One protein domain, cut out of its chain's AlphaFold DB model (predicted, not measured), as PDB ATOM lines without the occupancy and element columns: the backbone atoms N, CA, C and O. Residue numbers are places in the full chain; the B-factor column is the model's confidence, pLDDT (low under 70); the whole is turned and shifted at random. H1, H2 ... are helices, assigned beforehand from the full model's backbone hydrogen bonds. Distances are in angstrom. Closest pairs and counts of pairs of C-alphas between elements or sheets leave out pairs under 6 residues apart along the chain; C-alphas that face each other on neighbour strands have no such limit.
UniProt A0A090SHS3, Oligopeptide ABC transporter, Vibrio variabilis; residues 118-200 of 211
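AT A GLANCE: This is residues 118 to 200 of the 211 residues of the protein "Oligopeptide ABC transporter" of Vibrio variabilis (UniProt A0A090SHS3). Two helices, H2 and H5, lie side by side and run opposite ways as a small packed pair, and the rest of this loose, drawn-out domain extends from that pair towards two ends. At one end H3 and the wide loop of residues 147 to 165 lead round to the short H4; at the other are H1, set crosswise to H2, and the tail of residues 187 to 200, which folds back on itself as a small hairpin. The printed part has 83 residues with five named helices, H1 to H5 in that order, and no named strand; the class is all helix, though under half of the residues, 40 of 83, are in named elements. The whole is loose, with a radius of gyration of the C-alphas of 15.1 A, and elongated, spanning 46 by 28 by 20 A.

IN THESE COORDINATES: Find C-alpha 118 at (-127.838, 24.699, -5.206); from there H1 runs through residues 118 to 124, 10.0 A from first to last C-alpha. Go on to C-alpha 126 at (-123.005, 11.275, -8.554), where H2 begins; it covers residues 126 to 135 and is 14.2 A long. H3 follows at residues 138 to 146, 10.5 A long. Next look at residues 166 to 169 for H4, four residues and 4.9 A long. H5, residues 177 to 186, is 14.4 A long and ends at C-alpha 186, at (-129.261, 13.383, -15.547).

HOW THE PARTS SIT: Look first at H2 and H5, which touch with 22 pairs of C-alphas within 8 A; the closest C-alphas are those of Gly 131 and Ala 180, 4.1 A apart. Their lines stand at a shallow tilt of 16 degrees, and they run opposite ways. H1 is close to H2 but not clearly touching, the closest C-alphas being those of Val 122 and Phe 128 at 6.3 A, and their lines are about perpendicular at 82 degrees. H1 and H5 are apart. H3 and H4 touch no helix, and H2 and H3 are apart. Residues 191 to 192 and 198 to 199 form a short antiparallel pairing. In the backbone of H1, H2, H3 and H5 every O i to N i+4 pair is within hydrogen-bond range; H4 is too short for such a pair, and its one O i to N i+3 pair is within range.

THE WHOLE: The two C-alphas farthest apart are those of Val 162 and Ser 194, at 50.2 A, while those of Phe 118 and Gly 200, the first and last printed, are 7.8 A apart. The printed part has no cut. The link from H3 to H4 is long, with 19 residues; those from H1 to H2 and from H2 to H3 are tight, and that from H4 to H5 is short. The mean pLDDT of the printed part is 92.2, and residue 200 is the one printed residue under 70 in this model.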
ATOM      1  N   PHE A 118    -127.769  25.133  -3.816       87.50
ATOM      2  CA  PHE A 118    -127.838  24.699  -5.206       87.50
ATOM      3  C   PHE A 118    -126.530  24.016  -5.621       87.50
ATOM      4  O   PHE A 118    -126.555  22.883  -6.107       87.50
ATOM      5  N   LYS A 119    -125.378  24.657  -5.382       88.56
ATOM      6  CA  LYS A 119    -124.065  24.058  -5.684       88.56
ATOM      7  C   LYS A 119    -123.834  22.780  -4.890       88.56
ATOM      8  O   LYS A 119    -123.307  21.819  -5.440       88.56
ATOM      9  N   ARG A 120    -124.258  22.745  -3.626       92.69
ATOM     10  CA  ARG A 120    -124.169  21.555  -2.776       92.69
ATOM     11  C   ARG A 120    -124.951  20.392  -3.373       92.69
ATOM     12  O   ARG A 120    -124.386  19.312  -3.514       92.69
ATOM     13  N   GLY A 121    -126.200  20.628  -3.783       92.62
ATOM     14  CA  GLY A 121    -127.025  19.624  -4.456       92.62
ATOM     15  C   GLY A 121    -126.358  19.082  -5.723       92.62
ATOM     16  O   GLY A 121    -126.249  17.870  -5.891       92.62
ATOM     17  N   VAL A 122    -125.813  19.971  -6.560       92.31
ATOM     18  CA  VAL A 122    -125.080  19.587  -7.778       92.31
ATOM     19  C   VAL A 122    -123.824  18.771  -7.455       92.31
ATOM     20  O   VAL A 122    -123.610  17.716  -8.042       92.31
ATOM     21  N   PHE A 123    -122.991  19.212  -6.511       93.88
ATOM     22  CA  PHE A 123    -121.742  18.525  -6.164       93.88
ATOM     23  C   PHE A 123    -121.967  17.165  -5.495       93.88
ATOM     24  O   PHE A 123    -121.170  16.242  -5.694       93.88
ATOM     25  N   GLN A 124    -123.050  17.023  -4.727       95.69
ATOM     26  CA  GLN A 124    -123.431  15.764  -4.089       95.69
ATOM     27  C   GLN A 124    -124.026  14.749  -5.078       95.69
ATOM     28  O   GLN A 124    -123.896  13.545  -4.835       95.69
ATOM     29  N   ASP A 125    -124.555  15.177  -6.229       96.50
ATOM     30  CA  ASP A 125    -125.046  14.269  -7.269       96.50
ATOM     31  C   ASP A 125    -123.896  13.488  -7.939       96.50
ATOM     32  O   ASP A 125    -122.933  14.040  -8.481       96.50
ATOM     33  N   ILE A 126    -123.988  12.156  -7.914       96.00
ATOM     34  CA  ILE A 126    -123.005  11.275  -8.554       96.00
ATOM     35  C   ILE A 126    -122.991  11.426 -10.079       96.00
ATOM     36  O   ILE A 126    -121.931  11.285 -10.690       96.00
ATOM     37  N   ASN A 127    -124.130  11.731 -10.704       97.25
ATOM     38  CA  ASN A 127    -124.218  11.964 -12.141       97.25
ATOM     39  C   ASN A 127    -123.444  13.218 -12.526       97.25
ATOM     40  O   ASN A 127    -122.725  13.192 -13.518       97.25
ATOM     41  N   PHE A 128    -123.491  14.272 -11.707       96.12
ATOM     42  CA  PHE A 128    -122.656  15.447 -11.934       96.12
ATOM     43  C   PHE A 128    -121.169  15.074 -11.918       96.12
ATOM     44  O   PHE A 128    -120.452  15.358 -12.876       96.12
ATOM     45  N   ARG A 129    -120.708  14.358 -10.881       95.94
ATOM     46  CA  ARG A 129    -119.295  13.951 -10.769       95.94
ATOM     47  C   ARG A 129    -118.852  13.031 -11.911       95.94
ATOM     48  O   ARG A 129    -117.762  13.222 -12.445       95.94
ATOM     49  N   LYS A 130    -119.697  12.086 -12.338       96.88
ATOM     50  CA  LYS A 130    -119.443  11.249 -13.527       96.88
ATOM     51  C   LYS A 130    -119.394  12.077 -14.809       96.88
ATOM     52  O   LYS A 130    -118.505  11.867 -15.627       96.88
ATOM     53  N   GLY A 131    -120.304  13.038 -14.961       96.81
ATOM     54  CA  GLY A 131    -120.339  13.955 -16.097       96.81
ATOM     55  C   GLY A 131    -119.056  14.769 -16.218       96.81
ATOM     56  O   GLY A 131    -118.461  14.805 -17.291       96.81
ATOM     57  N   ILE A 132    -118.573  15.341 -15.111       96.06
ATOM     58  CA  ILE A 132    -117.277  16.027 -15.098       96.06
ATOM     59  C   ILE A 132    -116.135  15.051 -15.379       96.06
ATOM     60  O   ILE A 132    -115.263  15.365 -16.180       96.06
ATOM     61  N   SER A 133    -116.149  13.857 -14.786       96.81
ATOM     62  CA  SER A 133    -115.093  12.865 -15.008       96.81
ATOM     63  C   SER A 133    -114.933  12.510 -16.490       96.81
ATOM     64  O   SER A 133    -113.808  12.509 -16.980       96.81
ATOM     65  N   HIS A 134    -116.034  12.303 -17.220       98.06
ATOM     66  CA  HIS A 134    -116.011  12.043 -18.665       98.06
ATOM     67  C   HIS A 134    -115.665  13.273 -19.521       98.06
ATOM     68  O   HIS A 134    -115.313  13.124 -20.690       98.06
ATOM     69  N   ALA A 135    -115.767  14.486 -18.971       96.81
ATOM     70  CA  ALA A 135    -115.389  15.722 -19.657       96.81
ATOM     71  C   ALA A 135    -113.881  16.020 -19.579       96.81
ATOM     72  O   ALA A 135    -113.409  16.923 -20.265       96.81
ATOM     73  N   VAL A 136    -113.125  15.291 -18.752       96.00
ATOM     74  CA  VAL A 136    -111.680  15.491 -18.585       96.00
ATOM     75  C   VAL A 136    -110.910  14.567 -19.524       96.00
ATOM     76  O   VAL A 136    -110.955  13.345 -19.370       96.00
ATOM     77  N   ASN A 137    -110.150  15.152 -20.451       96.44
ATOM     78  CA  ASN A 137    -109.227  14.410 -21.307       96.44
ATOM     79  C   ASN A 137    -107.936  14.060 -20.549       96.44
ATOM     80  O   ASN A 137    -106.942  14.781 -20.604       96.44
ATOM     81  N   ARG A 138    -107.972  12.964 -19.784       95.25
ATOM     82  CA  ARG A 138    -106.837  12.532 -18.951       95.25
ATOM     83  C   ARG A 138    -105.612  12.145 -19.775       95.25
ATOM     84  O   ARG A 138    -104.508  12.435 -19.338       95.25
ATOM     85  N   GLU A 139    -105.795  11.520 -20.936       95.12
ATOM     86  CA  GLU A 139    -104.681  11.125 -21.811       95.12
ATOM     87  C   GLU A 139    -103.906  12.349 -22.301       95.12
ATOM     88  O   GLU A 139    -102.688  12.406 -22.164       95.12
ATOM     89  N   GLU A 140    -104.614  13.376 -22.776       95.62
ATOM     90  CA  GLU A 140    -103.998  14.628 -23.225       95.62
ATOM     91  C   GLU A 140    -103.302  15.376 -22.079       95.62
ATOM     92  O   GLU A 140    -102.218  15.925 -22.271       95.62
ATOM     93  N   ILE A 141    -103.866  15.353 -20.865       93.75
ATOM     94  CA  ILE A 141    -103.206  15.918 -19.675       93.75
ATOM     95  C   ILE A 141    -101.917  15.154 -19.349       93.75
ATOM     96  O   ILE A 141    -100.891  15.780 -19.084       93.75
ATOM     97  N   VAL A 142    -101.948  13.818 -19.360       91.62
ATOM     98  CA  VAL A 142    -100.759  12.992 -19.100       91.62
ATOM     99  C   VAL A 142     -99.666  13.289 -20.126       91.62
ATOM    100  O   VAL A 142     -98.514  13.496 -19.745       91.62
ATOM    101  N   GLU A 143    -100.022  13.387 -21.403       92.56
ATOM    102  CA  GLU A 143     -99.061  13.662 -22.469       92.56
ATOM    103  C   GLU A 143     -98.468  15.074 -22.361       92.56
ATOM    104  O   GLU A 143     -97.250  15.238 -22.321       92.56
ATOM    105  N   LEU A 144     -99.312  16.105 -22.260       91.69
ATOM    106  CA  LEU A 144     -98.862  17.496 -22.359       91.69
ATOM    107  C   LEU A 144     -98.291  18.052 -21.052       91.69
ATOM    108  O   LEU A 144     -97.340  18.831 -21.082       91.69
ATOM    109  N   VAL A 145     -98.873  17.690 -19.905       87.50
ATOM    110  CA  VAL A 145     -98.491  18.249 -18.596       87.50
ATOM    111  C   VAL A 145     -97.472  17.357 -17.896       87.50
ATOM    112  O   VAL A 145     -96.514  17.858 -17.310       87.50
ATOM    113  N   TYR A 146     -97.658  16.037 -17.966       85.19
ATOM    114  CA  TYR A 146     -96.787  15.074 -17.287       85.19
ATOM    115  C   TYR A 146     -95.727  14.450 -18.205       85.19
ATOM    116  O   TYR A 146     -94.913  13.654 -17.726       85.19
ATOM    117  N   LEU A 147     -95.674  14.858 -19.480       87.44
ATOM    118  CA  LEU A 147     -94.713  14.380 -20.481       87.44
ATOM    119  C   LEU A 147     -94.758  12.851 -20.633       87.44
ATOM    120  O   LEU A 147     -93.724  12.184 -20.628       87.44
ATOM    121  N   GLY A 148     -95.972  12.296 -20.661       86.31
ATOM    122  CA  GLY A 148     -96.217  10.857 -20.776       86.31
ATOM    123  C   GLY A 148     -95.920  10.056 -19.500       86.31
ATOM    124  O   GLY A 148     -95.963   8.827 -19.522       86.31
ATOM    125  N   ASN A 149     -95.603  10.713 -18.377       82.44
ATOM    126  CA  ASN A 149     -95.321  10.025 -17.120       82.44
ATOM    127  C   ASN A 149     -96.613   9.689 -16.359       82.44
ATOM    128  O   ASN A 149     -97.301  10.578 -15.855       82.44
ATOM    129  N   GLY A 150     -96.896   8.395 -16.221       83.62
ATOM    130  CA  GLY A 150     -98.100   7.879 -15.573       83.62
ATOM    131  C   GLY A 150     -99.190   7.517 -16.581       83.62
ATOM    132  O   GLY A 150     -98.915   7.272 -17.752       83.62
ATOM    133  N   GLY A 151    -100.435   7.442 -16.117       89.06
ATOM    134  CA  GLY A 151    -101.571   7.106 -16.971       89.06
ATOM    135  C   GLY A 151    -102.903   7.579 -16.391       89.06
ATOM    136  O   GLY A 151    -102.965   7.944 -15.214       89.06
ATOM    137  N   PRO A 152    -103.975   7.589 -17.203       92.12
ATOM    138  CA  PRO A 152    -105.313   7.921 -16.736       92.12
ATOM    139  C   PRO A 152    -105.758   7.004 -15.593       92.12
ATOM    140  O   PRO A 152    -105.735   5.782 -15.720       92.12
ATOM    141  N   SER A 153    -106.216   7.592 -14.491       92.12
ATOM    142  CA  SER A 153    -106.796   6.848 -13.373       92.12
ATOM    143  C   SER A 153    -107.830   7.677 -12.613       92.12
ATOM    144  O   SER A 153    -107.909   8.907 -12.743       92.12
ATOM    145  N   GLN A 154    -108.640   6.988 -11.811       93.19
ATOM    146  CA  GLN A 154    -109.262   7.582 -10.632       93.19
ATOM    147  C   GLN A 154    -108.325   7.529  -9.426       93.19
ATOM    148  O   GLN A 154    -107.299   6.854  -9.431       93.19
ATOM    149  N   VAL A 155    -108.724   8.213  -8.354       91.12
ATOM    150  CA  VAL A 155    -108.089   8.062  -7.042       91.12
ATOM    151  C   VAL A 155    -108.362   6.654  -6.515       91.12
ATOM    152  O   VAL A 155    -109.432   6.382  -5.971       91.12
ATOM    153  N   ALA A 156    -107.392   5.763  -6.694       90.06
ATOM    154  CA  ALA A 156    -107.464   4.362  -6.305       90.06
ATOM    155  C   ALA A 156    -106.121   3.904  -5.712       90.06
ATOM    156  O   ALA A 156    -105.089   4.535  -5.961       90.06
ATOM    157  N   PRO A 157    -106.090   2.818  -4.919       90.12
ATOM    158  CA  PRO A 157    -104.831   2.175  -4.558       90.12
ATOM    159  C   PRO A 157    -103.999   1.869  -5.811       90.12
ATOM    160  O   PRO A 157    -104.557   1.570  -6.861       90.12
ATOM    161  N   THR A 158    -102.670   1.938  -5.712       87.62
ATOM    162  CA  THR A 158    -101.791   1.661  -6.858       87.62
ATOM    163  C   THR A 158    -101.814   0.179  -7.229       87.62
ATOM    164  O   THR A 158    -102.119  -0.666  -6.389       87.62
ATOM    165  N   VAL A 159    -101.421  -0.157  -8.461       87.06
ATOM    166  CA  VAL A 159    -101.381  -1.545  -8.979       87.06
ATOM    167  C   VAL A 159    -100.536  -2.510  -8.139       87.06
ATOM    168  O   VAL A 159    -100.745  -3.717  -8.181       87.06
ATOM    169  N   ASN A 160     -99.590  -1.986  -7.354       86.88
ATOM    170  CA  ASN A 160     -98.725  -2.772  -6.469       86.88
ATOM    171  C   ASN A 160     -99.342  -3.004  -5.076       86.88
ATOM    172  O   ASN A 160     -98.755  -3.697  -4.246       86.88
ATOM    173  N   SER A 161    -100.492  -2.395  -4.787       89.94
ATOM    174  CA  SER A 161    -101.200  -2.551  -3.521       89.94
ATOM    175  C   SER A 161    -102.004  -3.846  -3.498       89.94
ATOM    176  O   SER A 161    -102.699  -4.176  -4.454       89.94
ATOM    177  N   VAL A 162    -102.025  -4.525  -2.348       92.88
ATOM    178  CA  VAL A 162    -102.939  -5.658  -2.099       92.88
ATOM    179  C   VAL A 162    -104.419  -5.253  -2.128       92.88
ATOM    180  O   VAL A 162    -105.289  -6.114  -2.201       92.88
ATOM    181  N   PHE A 163    -104.704  -3.948  -2.060       93.38
ATOM    182  CA  PHE A 163    -106.045  -3.372  -2.149       93.38
ATOM    183  C   PHE A 163    -106.363  -2.811  -3.542       93.38
ATOM    184  O   PHE A 163    -107.338  -2.075  -3.682       93.38
ATOM    185  N   TYR A 164    -105.526  -3.082  -4.550       92.75
ATOM    186  CA  TYR A 164    -105.795  -2.643  -5.915       92.75
ATOM    187  C   TYR A 164    -107.113  -3.227  -6.427       92.75
ATOM    188  O   TYR A 164    -107.352  -4.431  -6.336       92.75
ATOM    189  N   ASP A 165    -107.940  -2.360  -7.002       93.88
ATOM    190  CA  ASP A 165    -109.171  -2.732  -7.684       93.88
ATOM    191  C   ASP A 165    -109.235  -1.977  -9.014       93.88
ATOM    192  O   ASP A 165    -109.420  -0.756  -9.067       93.88
ATOM    193  N   GLU A 166    -109.075  -2.728 -10.100       93.62
ATOM    194  CA  GLU A 166    -109.099  -2.201 -11.460       93.62
ATOM    195  C   GLU A 166    -110.438  -1.528 -11.799       93.62
ATOM    196  O   GLU A 166    -110.470  -0.529 -12.520       93.62
ATOM    197  N   SER A 167    -111.549  -2.017 -11.238       94.25
ATOM    198  CA  SER A 167    -112.876  -1.447 -11.481       94.25
ATOM    199  C   SER A 167    -113.029  -0.051 -10.873       94.25
ATOM    200  O   SER A 167    -113.726   0.796 -11.437       94.25
ATOM    201  N   ILE A 168    -112.342   0.210  -9.756       92.69
ATOM    202  CA  ILE A 168    -112.276   1.535  -9.134       92.69
ATOM    203  C   ILE A 168    -111.335   2.430  -9.940       92.69
ATOM    204  O   ILE A 168    -111.719   3.547 -10.286       92.69
ATOM    205  N   ASN A 169    -110.145   1.927 -10.290       92.69
ATOM    206  CA  ASN A 169    -109.149   2.669 -11.067       92.69
ATOM    207  C   ASN A 169    -109.716   3.186 -12.399       92.69
ATOM    208  O   ASN A 169    -109.494   4.342 -12.762       92.69
ATOM    209  N   ASN A 170    -110.495   2.345 -13.085       94.06
ATOM    210  CA  ASN A 170    -111.029   2.622 -14.419       94.06
ATOM    211  C   ASN A 170    -112.461   3.189 -14.405       94.06
ATOM    212  O   ASN A 170    -113.105   3.311 -15.450       94.06
ATOM    213  N   ASN A 171    -112.998   3.558 -13.238       94.12
ATOM    214  CA  ASN A 171    -114.367   4.054 -13.144       94.12
ATOM    215  C   ASN A 171    -114.519   5.425 -13.821       94.12
ATOM    216  O   ASN A 171    -113.900   6.390 -13.393       94.12
ATOM    217  N   ALA A 172    -115.385   5.554 -14.831       95.06
ATOM    218  CA  ALA A 172    -115.728   6.840 -15.458       95.06
ATOM    219  C   ALA A 172    -114.516   7.681 -15.935       95.06
ATOM    220  O   ALA A 172    -114.559   8.910 -15.869       95.06
ATOM    221  N   ILE A 173    -113.429   7.040 -16.381       94.75
ATOM    222  CA  ILE A 173    -112.205   7.735 -16.830       94.75
ATOM    223  C   ILE A 173    -112.170   8.035 -18.332       94.75
ATOM    224  O   ILE A 173    -111.368   8.865 -18.749       94.75
ATOM    225  N   GLU A 174    -113.025   7.382 -19.127       95.19
ATOM    226  CA  GLU A 174    -113.098   7.578 -20.581       95.19
ATOM    227  C   GLU A 174    -113.458   9.030 -20.910       95.19
ATOM    228  O   GLU A 174    -114.499   9.528 -20.468       95.19
ATOM    229  N   TYR A 175    -112.632   9.694 -21.718       97.69
ATOM    230  CA  TYR A 175    -112.954  11.018 -22.233       97.69
ATOM    231  C   TYR A 175    -114.016  10.917 -23.327       97.69
ATOM    232  O   TYR A 175    -113.769  10.426 -24.427       97.69
ATOM    233  N   ASN A 176    -115.221  11.389 -23.019       98.25
ATOM    234  CA  ASN A 176    -116.359  11.294 -23.918       98.25
ATOM    235  C   ASN A 176    -117.322  12.457 -23.668       98.25
ATOM    236  O   ASN A 176    -118.175  12.419 -22.780       98.25
ATOM    237  N   VAL A 177    -117.200  13.506 -24.484       97.31
ATOM    238  CA  VAL A 177    -117.985  14.746 -24.347       97.31
ATOM    239  C   VAL A 177    -119.491  14.488 -24.461       97.31
ATOM    240  O   VAL A 177    -120.288  15.148 -23.791       97.31
ATOM    241  N   LYS A 178    -119.910  13.527 -25.288       97.81
ATOM    242  CA  LYS A 178    -121.328  13.177 -25.422       97.81
ATOM    243  C   LYS A 178    -121.845  12.546 -24.128       97.81
ATOM    244  O   LYS A 178    -122.821  13.038 -23.568       97.81
ATOM    245  N   LEU A 179    -121.149  11.531 -23.620       97.81
ATOM    246  CA  LEU A 179    -121.501  10.849 -22.375       97.81
ATOM    247  C   LEU A 179    -121.450  11.797 -21.168       97.81
ATOM    248  O   LEU A 179    -122.328  11.757 -20.306       97.81
ATOM    249  N   ALA A 180    -120.474  12.705 -21.136       97.62
ATOM    250  CA  ALA A 180    -120.403  13.771 -20.146       97.62
ATOM    251  C   ALA A 180    -121.684  14.617 -20.141       97.62
ATOM    252  O   ALA A 180    -122.287  14.824 -19.090       97.62
ATOM    253  N   ASN A 181    -122.142  15.063 -21.318       96.25
ATOM    254  CA  ASN A 181    -123.382  15.827 -21.433       96.25
ATOM    255  C   ASN A 181    -124.606  15.020 -20.970       96.25
ATOM    256  O   ASN A 181    -125.417  15.570 -20.230       96.25
ATOM    257  N   GLU A 182    -124.705  13.734 -21.319       97.12
ATOM    258  CA  GLU A 182    -125.803  12.862 -20.873       97.12
ATOM    259  C   GLU A 182    -125.863  12.734 -19.341       97.12
ATOM    260  O   GLU A 182    -126.941  12.766 -18.745       97.12
ATOM    261  N   TYR A 183    -124.714  12.612 -18.671       97.81
ATOM    262  CA  TYR A 183    -124.652  12.579 -17.208       97.81
ATOM    263  C   TYR A 183    -124.992  13.928 -16.565       97.81
ATOM    264  O   TYR A 183    -125.678  13.964 -15.543       97.81
ATOM    265  N   LEU A 184    -124.561  15.037 -17.165       95.44
ATOM    266  CA  LEU A 184    -124.913  16.374 -16.684       95.44
ATOM    267  C   LEU A 184    -126.414  16.665 -16.857       95.44
ATOM    268  O   LEU A 184    -127.009  17.302 -15.990       95.44
ATOM    269  N   ASP A 185    -127.046  16.150 -17.914       94.88
ATOM    270  CA  ASP A 185    -128.503  16.217 -18.089       94.88
ATOM    271  C   ASP A 185    -129.232  15.404 -17.005       94.88
ATOM    272  O   ASP A 185    -130.200  15.892 -16.421       94.88
ATOM    273  N   LYS A 186    -128.734  14.204 -16.661       95.50
ATOM    274  CA  LYS A 186    -129.261  13.383 -15.547       95.50
ATOM    275  C   LYS A 186    -129.143  14.068 -14.186       95.50
ATOM    276  O   LYS A 186    -129.979  13.825 -13.325       95.50
ATOM    277  N   ALA A 187    -128.145  14.933 -14.011       93.38
ATOM    278  CA  ALA A 187    -127.984  15.774 -12.825       93.38
ATOM    279  C   ALA A 187    -128.895  17.025 -12.833       93.38
ATOM    280  O   ALA A 187    -128.740  17.914 -11.999       93.38
ATOM    281  N   GLY A 188    -129.817  17.142 -13.798       90.62
ATOM    282  CA  GLY A 188    -130.776  18.245 -13.890       90.62
ATOM    283  C   GLY A 188    -130.215  19.547 -14.473       90.62
ATOM    284  O   GLY A 188    -130.894  20.570 -14.433       90.62
ATOM    285  N   LEU A 189    -129.000  19.540 -15.036       90.75
ATOM    286  CA  LEU A 189    -128.339  20.737 -15.577       90.75
ATOM    287  C   LEU A 189    -128.665  20.984 -17.060       90.75
ATOM    288  O   LEU A 189    -127.763  21.250 -17.850       90.75
ATOM    289  N   THR A 190    -129.929  20.874 -17.464       90.44
ATOM    290  CA  THR A 190    -130.355  20.873 -18.880       90.44
ATOM    291  C   THR A 190    -130.418  22.260 -19.532       90.44
ATOM    292  O   THR A 190    -130.324  22.372 -20.755       90.44
ATOM    293  N   ASN A 191    -130.549  23.326 -18.740       88.94
ATOM    294  CA  ASN A 191    -130.635  24.698 -19.240       88.94
ATOM    295  C   ASN A 191    -129.263  25.255 -19.628       88.94
ATOM    296  O   ASN A 191    -128.239  24.855 -19.072       88.94
ATOM    297  N   ARG A 192    -129.238  26.234 -20.544       88.56
ATOM    298  CA  ARG A 192    -128.015  26.942 -20.950       88.56
ATOM    299  C   ARG A 192    -128.212  28.455 -21.015       88.56
ATOM    300  O   ARG A 192    -129.295  28.917 -21.359       88.56
ATOM    301  N   ASP A 193    -127.164  29.205 -20.680       86.69
ATOM    302  CA  ASP A 193    -127.105  30.650 -20.920       86.69
ATOM    303  C   ASP A 193    -126.840  30.957 -22.411       86.69
ATOM    304  O   ASP A 193    -126.619  30.059 -23.229       86.69
ATOM    305  N   SER A 194    -126.827  32.239 -22.779       89.88
ATOM    306  CA  SER A 194    -126.570  32.687 -24.157       89.88
ATOM    307  C   SER A 194    -125.157  32.377 -24.672       89.88
ATOM    308  O   SER A 194    -124.902  32.516 -25.866       89.88
ATOM    309  N   ARG A 195    -124.235  31.975 -23.791       86.81
ATOM    310  CA  ARG A 195    -122.865  31.558 -24.125       86.81
ATOM    311  C   ARG A 195    -122.735  30.035 -24.194       86.81
ATOM    312  O   ARG A 195    -121.660  29.529 -24.495       86.81
ATOM    313  N   GLY A 196    -123.814  29.302 -23.923       85.62
ATOM    314  CA  GLY A 196    -123.848  27.845 -23.941       85.62
ATOM    315  C   GLY A 196    -123.424  27.180 -22.628       85.62
ATOM    316  O   GLY A 196    -123.353  25.947 -22.593       85.62
ATOM    317  N   PHE A 197    -123.180  27.927 -21.544       86.00
ATOM    318  CA  PHE A 197    -122.869  27.346 -20.234       86.00
ATOM    319  C   PHE A 197    -124.117  26.775 -19.578       86.00
ATOM    320  O   PHE A 197    -125.179  27.392 -19.607       86.00
ATOM    321  N   ARG A 198    -123.981  25.603 -18.950       84.81
ATOM    322  CA  ARG A 198    -125.081  24.963 -18.221       84.81
ATOM    323  C   ARG A 198    -125.489  25.807 -17.010       84.81
ATOM    324  O   ARG A 198    -124.629  26.294 -16.276       84.81
ATOM    325  N   THR A 199    -126.792  25.955 -16.796       79.25
ATOM    326  CA  THR A 199    -127.370  26.704 -15.668       79.25
ATOM    327  C   THR A 199    -128.347  25.842 -14.877       79.25
ATOM    328  O   THR A 199    -128.932  24.893 -15.403       79.25
ATOM    329  N   GLY A 200    -128.521  26.163 -13.592       68.69
ATOM    330  CA  GLY A 200    -129.606  25.601 -12.787       68.69
ATOM    331  C   GLY A 200    -130.984  26.134 -13.188       68.69
ATOM    332  O   GLY A 200    -131.102  27.051 -14.001       68.69
TER     333      GLY A 200